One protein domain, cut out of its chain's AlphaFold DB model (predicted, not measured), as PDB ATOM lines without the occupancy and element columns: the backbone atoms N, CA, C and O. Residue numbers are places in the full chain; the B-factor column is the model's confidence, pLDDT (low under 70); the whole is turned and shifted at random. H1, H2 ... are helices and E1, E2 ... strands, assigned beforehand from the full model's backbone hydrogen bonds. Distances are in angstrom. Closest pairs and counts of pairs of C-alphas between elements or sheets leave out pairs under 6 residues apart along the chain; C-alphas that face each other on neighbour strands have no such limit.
ATOM      1  N   HIS A  17     160.157 120.053 154.210       95.31
ATOM      2  CA  HIS A  17     159.054 120.816 154.764       95.31
ATOM      3  C   HIS A  17     157.977 119.881 155.274       95.31
ATOM      4  O   HIS A  17     157.680 118.883 154.617       95.31
ATOM      5  N   ILE A  18     157.378 120.220 156.414       96.00
ATOM      6  CA  ILE A  18     156.219 119.505 156.947       96.00
ATOM      7  C   ILE A  18     155.087 120.490 157.188       96.00
ATOM      8  O   ILE A  18     155.282 121.553 157.774       96.00
ATOM      9  N   ILE A  19     153.894 120.093 156.765       96.69
ATOM     10  CA  ILE A  19     152.625 120.680 157.175       96.69
ATOM     11  C   ILE A  19     151.826 119.537 157.788       96.69
ATOM     12  O   ILE A  19     151.530 118.555 157.111       96.69
ATOM     13  N   HIS A  20     151.515 119.640 159.073       96.69
ATOM     14  CA  HIS A  20     150.726 118.649 159.791       96.69
ATOM     15  C   HIS A  20     149.495 119.322 160.388       96.69
ATOM     16  O   HIS A  20     149.612 120.127 161.314       96.69
ATOM     17  N   LEU A  21     148.333 119.022 159.817       96.69
ATOM     18  CA  LEU A  21     147.049 119.614 160.161       96.69
ATOM     19  C   LEU A  21     146.285 118.676 161.092       96.69
ATOM     20  O   LEU A  21     146.127 117.498 160.780       96.69
ATOM     21  N   VAL A  22     145.779 119.216 162.198       96.25
ATOM     22  CA  VAL A  22     144.970 118.478 163.170       96.25
ATOM     23  C   VAL A  22     143.701 119.263 163.464       96.25
ATOM     24  O   VAL A  22     143.758 120.385 163.973       96.25
ATOM     25  N   GLY A  23     142.556 118.664 163.147       96.38
ATOM     26  CA  GLY A  23     141.230 119.135 163.528       96.38
ATOM     27  C   GLY A  23     140.640 118.207 164.581       96.38
ATOM     28  O   GLY A  23     140.364 117.044 164.298       96.38
ATOM     29  N   ASN A  24     140.437 118.717 165.793       95.38
ATOM     30  CA  ASN A  24     139.836 117.977 166.896       95.38
ATOM     31  C   ASN A  24     138.535 118.670 167.336       95.38
ATOM     32  O   ASN A  24     138.580 119.604 168.143       95.38
ATOM     33  N   PRO A  25     137.363 118.222 166.849       95.56
ATOM     34  CA  PRO A  25     136.081 118.821 167.215       95.56
ATOM     35  C   PRO A  25     135.658 118.543 168.664       95.56
ATOM     36  O   PRO A  25     134.840 119.283 169.201       95.56
ATOM     37  N   LYS A  26     136.212 117.513 169.327       94.88
ATOM     38  CA  LYS A  26     135.920 117.226 170.748       94.88
ATOM     39  C   LYS A  26     136.516 118.301 171.654       94.88
ATOM     40  O   LYS A  26     135.865 118.759 172.585       94.88
ATOM     41  N   GLU A  27     137.742 118.710 171.347       93.50
ATOM     42  CA  GLU A  27     138.424 119.831 172.000       93.50
ATOM     43  C   GLU A  27     137.986 121.187 171.407       93.50
ATOM     44  O   GLU A  27     138.174 122.239 172.016       93.50
ATOM     45  N   GLY A  28     137.375 121.176 170.220       95.25
ATOM     46  CA  GLY A  28     136.958 122.366 169.492       95.25
ATOM     47  C   GLY A  28     138.140 123.157 168.943       95.25
ATOM     48  O   GLY A  28     138.108 124.378 168.991       95.25
ATOM     49  N   ILE A  29     139.208 122.497 168.492       95.12
ATOM     50  CA  ILE A  29     140.425 123.170 168.021       95.12
ATOM     51  C   ILE A  29     140.875 122.653 166.654       95.12
ATOM     52  O   ILE A  29     140.858 121.452 166.391       95.12
ATOM     53  N   LEU A  30     141.309 123.572 165.798       95.88
ATOM     54  CA  LEU A  30     141.997 123.305 164.543       95.88
ATOM     55  C   LEU A  30     143.345 124.010 164.586       95.88
ATOM     56  O   LEU A  30     143.423 125.226 164.779       95.88
ATOM     57  N   TYR A  31     144.414 123.254 164.386       94.94
ATOM     58  CA  TYR A  31     145.759 123.802 164.373       94.94
ATOM     59  C   TYR A  31     146.629 123.096 163.344       94.94
ATOM     60  O   TYR A  31     146.350 121.986 162.894       94.94
ATOM     61  N   CYS A  32     147.712 123.765 162.975       95.12
ATOM     62  CA  CYS A  32     148.697 123.238 162.054       95.12
ATOM     63  C   CYS A  32     150.089 123.363 162.660       95.12
ATOM     64  O   CYS A  32     150.490 124.435 163.108       95.12
ATOM     65  N   TYR A  33     150.852 122.281 162.630       94.50
ATOM     66  CA  TYR A  33     152.292 122.332 162.797       94.50
ATOM     67  C   TYR A  33     152.953 122.552 161.441       94.50
ATOM     68  O   TYR A  33     152.622 121.881 160.463       94.50
ATOM     69  N   VAL A  34     153.879 123.503 161.389       94.50
ATOM     70  CA  VAL A  34     154.633 123.844 160.188       94.50
ATOM     71  C   VAL A  34     156.117 123.746 160.495       94.50
ATOM     72  O   VAL A  34     156.593 124.315 161.478       94.50
ATOM     73  N   ASP A  35     156.842 123.048 159.630       93.31
ATOM     74  CA  ASP A  35     158.295 122.966 159.638       93.31
ATOM     75  C   ASP A  35     158.861 123.425 158.296       93.31
ATOM     76  O   ASP A  35     158.615 122.809 157.256       93.31
ATOM     77  N   TYR A  36     159.650 124.496 158.327       91.38
ATOM     78  CA  TYR A  36     160.375 125.004 157.179       91.38
ATOM     79  C   TYR A  36     161.861 124.639 157.216       91.38
ATOM     80  O   TYR A  36     162.607 125.120 158.069       91.38
ATOM     81  N   PHE A  37     162.312 123.856 156.228       89.81
ATOM     82  CA  PHE A  37     163.710 123.475 156.002       89.81
ATOM     83  C   PHE A  37     164.333 122.741 157.193       89.81
ATOM     84  O   PHE A  37     165.532 122.853 157.424       89.81
ATOM     85  N   CYS A  38     163.522 122.067 158.010       88.75
ATOM     86  CA  CYS A  38     163.914 121.548 159.319       88.75
ATOM     87  C   CYS A  38     164.395 122.624 160.317       88.75
ATOM     88  O   CYS A  38     164.852 122.244 161.394       88.75
ATOM     89  N   THR A  39     164.302 123.929 160.001       87.12
ATOM     90  CA  THR A  39     164.883 125.068 160.754       87.12
ATOM     91  C   THR A  39     163.853 125.929 161.474       87.12
ATOM     92  O   THR A  39     164.047 126.290 162.636       87.12
ATOM     93  N   TYR A  40     162.757 126.255 160.795       86.38
ATOM     94  CA  TYR A  40     161.735 127.176 161.273       86.38
ATOM     95  C   TYR A  40     160.462 126.401 161.576       86.38
ATOM     96  O   TYR A  40     159.727 126.023 160.670       86.38
ATOM     97  N   LYS A  41     160.214 126.160 162.865       88.56
ATOM     98  CA  LYS A  41     159.155 125.262 163.339       88.56
ATOM     99  C   LYS A  41     158.161 126.015 164.196       88.56
ATOM    100  O   LYS A  41     158.547 126.627 165.189       88.56
ATOM    101  N   TYR A  42     156.886 125.968 163.861       87.12
ATOM    102  CA  TYR A  42     155.880 126.676 164.638       87.12
ATOM    103  C   TYR A  42     154.513 126.015 164.546       87.12
ATOM    104  O   TYR A  42     154.222 125.241 163.640       87.12
ATOM    105  N   LEU A  43     153.685 126.331 165.535       91.56
ATOM    106  CA  LEU A  43     152.277 125.984 165.551       91.56
ATOM    107  C   LEU A  43     151.476 127.195 165.087       91.56
ATOM    108  O   LEU A  43     151.796 128.334 165.433       91.56
ATOM    109  N   VAL A  44     150.434 126.931 164.316       92.38
ATOM    110  CA  VAL A  44     149.455 127.906 163.855       92.38
ATOM    111  C   VAL A  44     148.108 127.478 164.404       92.38
ATOM    112  O   VAL A  44     147.645 126.378 164.113       92.38
ATOM    113  N   LEU A  45     147.490 128.344 165.197       93.44
ATOM    114  CA  LEU A  45     146.094 128.202 165.577       93.44
ATOM    115  C   LEU A  45     145.231 128.675 164.412       93.44
ATOM    116  O   LEU A  45     145.407 129.800 163.946       93.44
ATOM    117  N   LEU A  46     144.355 127.809 163.916       95.44
ATOM    118  CA  LEU A  46     143.484 128.115 162.781       95.44
ATOM    119  C   LEU A  46     142.050 128.392 163.239       95.44
ATOM    120  O   LEU A  46     141.417 129.294 162.700       95.44
ATOM    121  N   ASP A  47     141.558 127.641 164.229       95.25
ATOM    122  CA  ASP A  47     140.225 127.819 164.816       95.25
ATOM    123  C   ASP A  47     140.202 127.311 166.273       95.25
ATOM    124  O   ASP A  47     140.711 126.230 166.567       95.25
ATOM    125  N   GLU A  48     139.623 128.094 167.184       94.38
ATOM    126  CA  GLU A  48     139.476 127.796 168.621       94.38
ATOM    127  C   GLU A  48     138.076 127.290 168.999       94.38
ATOM    128  O   GLU A  48     137.835 126.927 170.159       94.38
ATOM    129  N   GLU A  49     137.159 127.274 168.032       95.94
ATOM    130  CA  GLU A  49     135.786 126.787 168.146       95.94
ATOM    131  C   GLU A  49     135.449 125.802 167.016       95.94
ATOM    132  O   GLU A  49     134.313 125.740 166.535       95.94
ATOM    133  N   TYR A  50     136.440 125.014 166.595       96.88
ATOM    134  CA  TYR A  50     136.329 124.119 165.452       96.88
ATOM    135  C   TYR A  50     135.210 123.082 165.630       96.88
ATOM    136  O   TYR A  50     135.215 122.288 166.570       96.88
ATOM    137  N   LYS A  51     134.257 123.064 164.693       97.25
ATOM    138  CA  LYS A  51     133.093 122.152 164.676       97.25
ATOM    139  C   LYS A  51     133.055 121.245 163.442       97.25
ATOM    140  O   LYS A  51     132.008 120.681 163.131       97.25
ATOM    141  N   GLY A  52     134.161 121.170 162.703       96.81
ATOM    142  CA  GLY A  52     134.280 120.323 161.518       96.81
ATOM    143  C   GLY A  52     134.523 118.851 161.855       96.81
ATOM    144  O   GLY A  52     134.285 118.398 162.974       96.81
ATOM    145  N   GLU A  53     134.995 118.097 160.866       97.25
ATOM    146  CA  GLU A  53     135.314 116.674 161.013       97.25
ATOM    147  C   GLU A  53     136.637 116.458 161.767       97.25
ATOM    148  O   GLU A  53     137.556 117.271 161.691       97.25
ATOM    149  N   GLU A  54     136.747 115.346 162.500       96.75
ATOM    150  CA  GLU A  54     138.018 114.927 163.106       96.75
ATOM    151  C   GLU A  54     139.000 114.555 161.985       96.75
ATOM    152  O   GLU A  54     138.695 113.692 161.162       96.75
ATOM    153  N   LEU A  55     140.157 115.221 161.927       95.56
ATOM    154  CA  LEU A  55     141.138 115.009 160.860       95.56
ATOM    155  C   LEU A  55     142.573 115.145 161.361       95.56
ATOM    156  O   LEU A  55     142.870 115.980 162.216       95.56
ATOM    157  N   THR A  56     143.456 114.354 160.755       95.88
ATOM    158  CA  THR A  56     144.903 114.398 160.966       95.88
ATOM    159  C   THR A  56     145.584 114.130 159.635       95.88
ATOM    160  O   THR A  56     145.660 112.986 159.193       95.88
ATOM    161  N   GLU A  57     146.093 115.180 159.001       96.12
ATOM    162  CA  GLU A  57     146.683 115.105 157.665       96.12
ATOM    163  C   GLU A  57     148.117 115.616 157.679       96.12
ATOM    164  O   GLU A  57     148.431 116.626 158.310       96.12
ATOM    165  N   THR A  58     149.010 114.916 156.978       97.31
ATOM    166  CA  THR A  58     150.428 115.287 156.910       97.31
ATOM    167  C   THR A  58     150.891 115.391 155.474       97.31
ATOM    168  O   THR A  58     150.870 114.419 154.726       97.31
ATOM    169  N   TYR A  59     151.417 116.556 155.129       97.12
ATOM    170  CA  TYR A  59     152.220 116.757 153.939       97.12
ATOM    171  C   TYR A  59     153.688 116.874 154.342       97.12
ATOM    172  O   TYR A  59     154.046 117.720 155.162       97.12
ATOM    173  N   CYS A  60     154.543 116.036 153.761       96.94
ATOM    174  CA  CYS A  60     155.988 116.111 153.927       96.94
ATOM    175  C   CYS A  60     156.654 116.091 152.552       96.94
ATOM    176  O   CYS A  60     156.363 115.220 151.734       96.94
ATOM    177  N   TYR A  61     157.543 117.048 152.297       96.75
ATOM    178  CA  TYR A  61     158.258 117.155 151.029       96.75
ATOM    179  C   TYR A  61     159.760 117.203 151.258       96.75
ATOM    180  O   TYR A  61     160.253 118.089 151.955       96.75
ATOM    181  N   ASP A  62     160.463 116.257 150.652       94.75
ATOM    182  CA  ASP A  62     161.914 116.151 150.649       94.75
ATOM    183  C   ASP A  62     162.514 117.114 149.623       94.75
ATOM    184  O   ASP A  62     162.309 116.974 148.416       94.75
ATOM    185  N   LEU A  63     163.282 118.084 150.111       93.44
ATOM    186  CA  LEU A  63     163.940 119.099 149.289       93.44
ATOM    187  C   LEU A  63     165.247 118.612 148.667       93.44
ATOM    188  O   LEU A  63     165.770 119.241 147.750       93.44
ATOM    189  N   ILE A  64     165.802 117.519 149.183       91.94
ATOM    190  CA  ILE A  64     167.052 116.940 148.704       91.94
ATOM    191  C   ILE A  64     166.782 116.083 147.473       91.94
ATOM    192  O   ILE A  64     167.507 116.199 146.479       91.94
ATOM    193  N   ASN A  65     165.724 115.272 147.536       92.31
ATOM    194  CA  ASN A  65     165.348 114.326 146.485       92.31
ATOM    195  C   ASN A  65     164.143 114.778 145.641       92.31
ATOM    196  O   ASN A  65     163.783 114.088 144.693       92.31
ATOM    197  N   ASN A  66     163.542 115.932 145.952       94.25
ATOM    198  CA  ASN A  66     162.391 116.505 145.246       94.25
ATOM    199  C   ASN A  66     161.195 115.548 145.146       94.25
ATOM    200  O   ASN A  66     160.659 115.304 144.065       94.25
ATOM    201  N   GLN A  67     160.776 114.996 146.285       95.31
ATOM    202  CA  GLN A  67     159.670 114.042 146.343       95.31
ATOM    203  C   GLN A  67     158.830 114.205 147.608       95.31
ATOM    204  O   GLN A  67     159.323 114.600 148.664       95.31
ATOM    205  N   THR A  68     157.550 113.854 147.518       96.31
ATOM    206  CA  THR A  68     156.681 113.745 148.693       96.31
ATOM    207  C   THR A  68     157.036 112.492 149.486       96.31
ATOM    208  O   THR A  68     157.247 111.424 148.915       96.31
ATOM    209  N   LEU A  69     157.065 112.616 150.810       94.00
ATOM    210  CA  LEU A  69     157.320 111.517 151.729       94.00
ATOM    211  C   LEU A  69     156.098 111.254 152.602       94.00
ATOM    212  O   LEU A  69     155.423 112.180 153.049       94.00
ATOM    213  N   ASN A  70     155.858 109.982 152.910       93.44
ATOM    214  CA  ASN A  70     154.924 109.617 153.964       93.44
ATOM    215  C   ASN A  70     155.672 109.648 155.306       93.44
ATOM    216  O   ASN A  70     156.445 108.741 155.619       93.44
ATOM    217  N   ARG A  71     155.497 110.736 156.061       91.38
ATOM    218  CA  ARG A  71     156.177 110.986 157.338       91.38
ATOM    219  C   ARG A  71     155.148 110.963 158.457       91.38
ATOM    220  O   ARG A  71     154.215 111.761 158.457       91.38
ATOM    221  N   ARG A  72     155.352 110.099 159.449       92.00
ATOM    222  CA  ARG A  72     154.566 110.150 160.679       92.00
ATOM    223  C   ARG A  72     155.059 111.308 161.541       92.00
ATOM    224  O   ARG A  72     156.238 111.359 161.883       92.00
ATOM    225  N   VAL A  73     154.143 112.194 161.910       93.12
ATOM    226  CA  VAL A  73     154.387 113.250 162.892       93.12
ATOM    227  C   VAL A  73     153.645 112.878 164.166       93.12
ATOM    228  O   VAL A  73     152.433 112.678 164.159       93.12
ATOM    229  N   ASN A  74     154.386 112.740 165.256       90.06
ATOM    230  CA  ASN A  74     153.833 112.486 166.573       90.06
ATOM    231  C   ASN A  74     153.511 113.840 167.201       90.06
ATOM    232  O   ASN A  74     154.415 114.535 167.663       90.06
ATOM    233  N   LEU A  75     152.235 114.214 167.181       86.38
ATOM    234  CA  LEU A  75     151.675 115.402 167.823       86.38
ATOM    235  C   LEU A  75     150.403 114.994 168.560       86.38
ATOM    236  O   LEU A  75     149.491 114.456 167.946       86.38
ATOM    237  N   ASP A  76     150.360 115.252 169.864       77.69
ATOM    238  CA  ASP A  76     149.199 114.959 170.706       77.69
ATOM    239  C   ASP A  76     149.066 116.062 171.759       77.69
ATOM    240  O   ASP A  76     149.558 115.955 172.884       77.69
ATOM    241  N   TYR A  77     148.494 117.194 171.349       87.75
ATOM    242  CA  TYR A  77     148.236 118.304 172.256       87.75
ATOM    243  C   TYR A  77     146.741 118.437 172.505       87.75
ATOM    244  O   TYR A  77     145.948 118.537 171.570       87.75
ATOM    245  N   ASN A  78     146.366 118.529 173.777       88.94
ATOM    246  CA  ASN A  78     145.039 119.006 174.150       88.94
ATOM    247  C   ASN A  78     144.942 120.535 173.978       88.94
ATOM    248  O   ASN A  78     145.958 121.234 173.851       88.94
ATOM    249  N   LYS A  79     143.715 121.068 174.023       91.00
ATOM    250  CA  LYS A  79     143.461 122.503 173.833       91.00
ATOM    251  C   LYS A  79     144.229 123.386 174.811       91.00
ATOM    252  O   LYS A  79     144.799 124.395 174.404       91.00
ATOM    253  N   ASN A  80     144.277 123.006 176.086       90.62
ATOM    254  CA  ASN A  80     144.935 123.809 177.117       90.62
ATOM    255  C   ASN A  80     146.444 123.928 176.866       90.62
ATOM    256  O   ASN A  80     146.999 125.015 176.995       90.62
ATOM    257  N   THR A  81     147.099 122.837 176.457       89.12
ATOM    258  CA  THR A  81     148.521 122.837 176.085       89.12
ATOM    259  C   THR A  81     148.786 123.729 174.872       89.12
ATOM    260  O   THR A  81     149.745 124.497 174.876       89.12
ATOM    261  N   LEU A  82     147.928 123.678 173.852       89.06
ATOM    262  CA  LEU A  82     148.045 124.545 172.676       89.06
ATOM    263  C   LEU A  82     147.899 126.025 173.038       89.06
ATOM    264  O   LEU A  82     148.744 126.834 172.665       89.06
ATOM    265  N   ILE A  83     146.863 126.375 173.801       88.19
ATOM    266  CA  ILE A  83     146.631 127.750 174.259       88.19
ATOM    267  C   ILE A  83     147.826 128.257 175.077       88.19
ATOM    268  O   ILE A  83     148.292 129.375 174.849       88.19
ATOM    269  N   ASP A  84     148.374 127.430 175.971       87.81
ATOM    270  CA  ASP A  84     149.585 127.766 176.726       87.81
ATOM    271  C   ASP A  84     150.763 128.088 175.796       87.81
ATOM    272  O   ASP A  84     151.403 129.129 175.948       87.81
ATOM    273  N   PHE A  85     150.992 127.268 174.765       85.94
ATOM    274  CA  PHE A  85     152.041 127.501 173.768       85.94
ATOM    275  C   PHE A  85     151.861 128.802 172.977       85.94
ATOM    276  O   PHE A  85     152.857 129.427 172.593       85.94
ATOM    277  N   PHE A  86     150.618 129.225 172.727       82.88
ATOM    278  CA  PHE A  86     150.324 130.469 172.014       82.88
ATOM    279  C   PHE A  86     150.473 131.715 172.895       82.88
ATOM    280  O   PHE A  86     150.920 132.759 172.409       82.88
ATOM    281  N   ILE A  87     150.148 131.611 174.186       84.00
ATOM    282  CA  ILE A  87     150.171 132.734 175.133       84.00
ATOM    283  C   ILE A  87     151.558 132.912 175.753       84.00
ATOM    284  O   ILE A  87     152.127 134.008 175.741       84.00
ATOM    285  N   ASN A  88     152.127 131.840 176.291       77.12
ATOM    286  CA  ASN A  88     153.389 131.874 177.010       77.12
ATOM    287  C   ASN A  88     154.505 131.552 176.034       77.12
ATOM    288  O   ASN A  88     154.595 130.422 175.604       77.12
ATOM    289  N   LYS A  89     155.377 132.501 175.672       67.88
ATOM    290  CA  LYS A  89     156.480 132.264 174.715       67.88
ATOM    291  C   LYS A  89     157.776 131.841 175.416       67.88
ATOM    292  O   LYS A  89     158.134 132.376 176.462       67.88
ATOM    293  N   ASP A  90     158.484 130.886 174.816       66.50
ATOM    294  CA  ASP A  90     159.729 130.320 175.345       66.50
ATOM    295  C   ASP A  90     160.823 131.390 175.460       66.50
ATOM    296  O   ASP A  90     160.972 132.238 174.578       66.50
ATOM    297  N   LYS A  91     161.634 131.306 176.515       58.84
ATOM    298  CA  LYS A  91     162.743 132.231 176.780       58.84
ATOM    299  C   LYS A  91     164.048 131.821 176.087       58.84
ATOM    300  O   LYS A  91     164.985 132.615 176.097       58.84
ATOM    301  N   LYS A  92     164.140 130.620 175.491       66.38
ATOM    302  CA  LYS A  92     165.381 130.119 174.850       66.38
ATOM    303  C   LYS A  92     165.194 129.538 173.433       66.38
ATOM    304  O   LYS A  92     165.648 128.429 173.157       66.38
TER     305      LYS A  92
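This is residues 17 to 92 of the 165 residues of an uncharacterized protein of Rufibacter quisquiliarum (UniProt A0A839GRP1). A twisted wall of five strands has one short helix, H1, over E3 and E2 on one face; residues 87 to 92 stick out. The 76 printed residues include E1 to E5, then H1, class mixed; the sheet runs E3 E2 E1 E4 E5, antiparallel. It is flat, 38 by 35 by 17 A, and only just compact, close to loose, with a radius of gyration of the C-alphas of 13.5 A.

Find C-alpha 17 at (159.054, 120.816, 154.764); E1 runs to residue 24, 22.9 A. Next come E2, residues 29 to 36, E3, 40 to 47, E4, 55 to 62, and E5, 67 to 69. H1, residues 79 to 87, ends at (150.171, 132.734, 175.133).

Hairpins E1-E2 and E2-E3 form a meander, successive antiparallel neighbours; E4 beside E1 completes a Greek key. Within hydrogen-bond range find N 20 and O 33, 2.9 A; N 34 and O 42, 2.9 A; N 21 and O 57, 2.8 A; and, in hairpin E4-E5, N 62 and O 67, 2.8 A. H1, with every O i to N i+4 pair within range, is on the sheet at height 9.5 A, only just across the strands, 60.4 degrees to E3 on the local plane.

The printed part has no cut and no long link; residues 89 to 92 have pLDDT under 70.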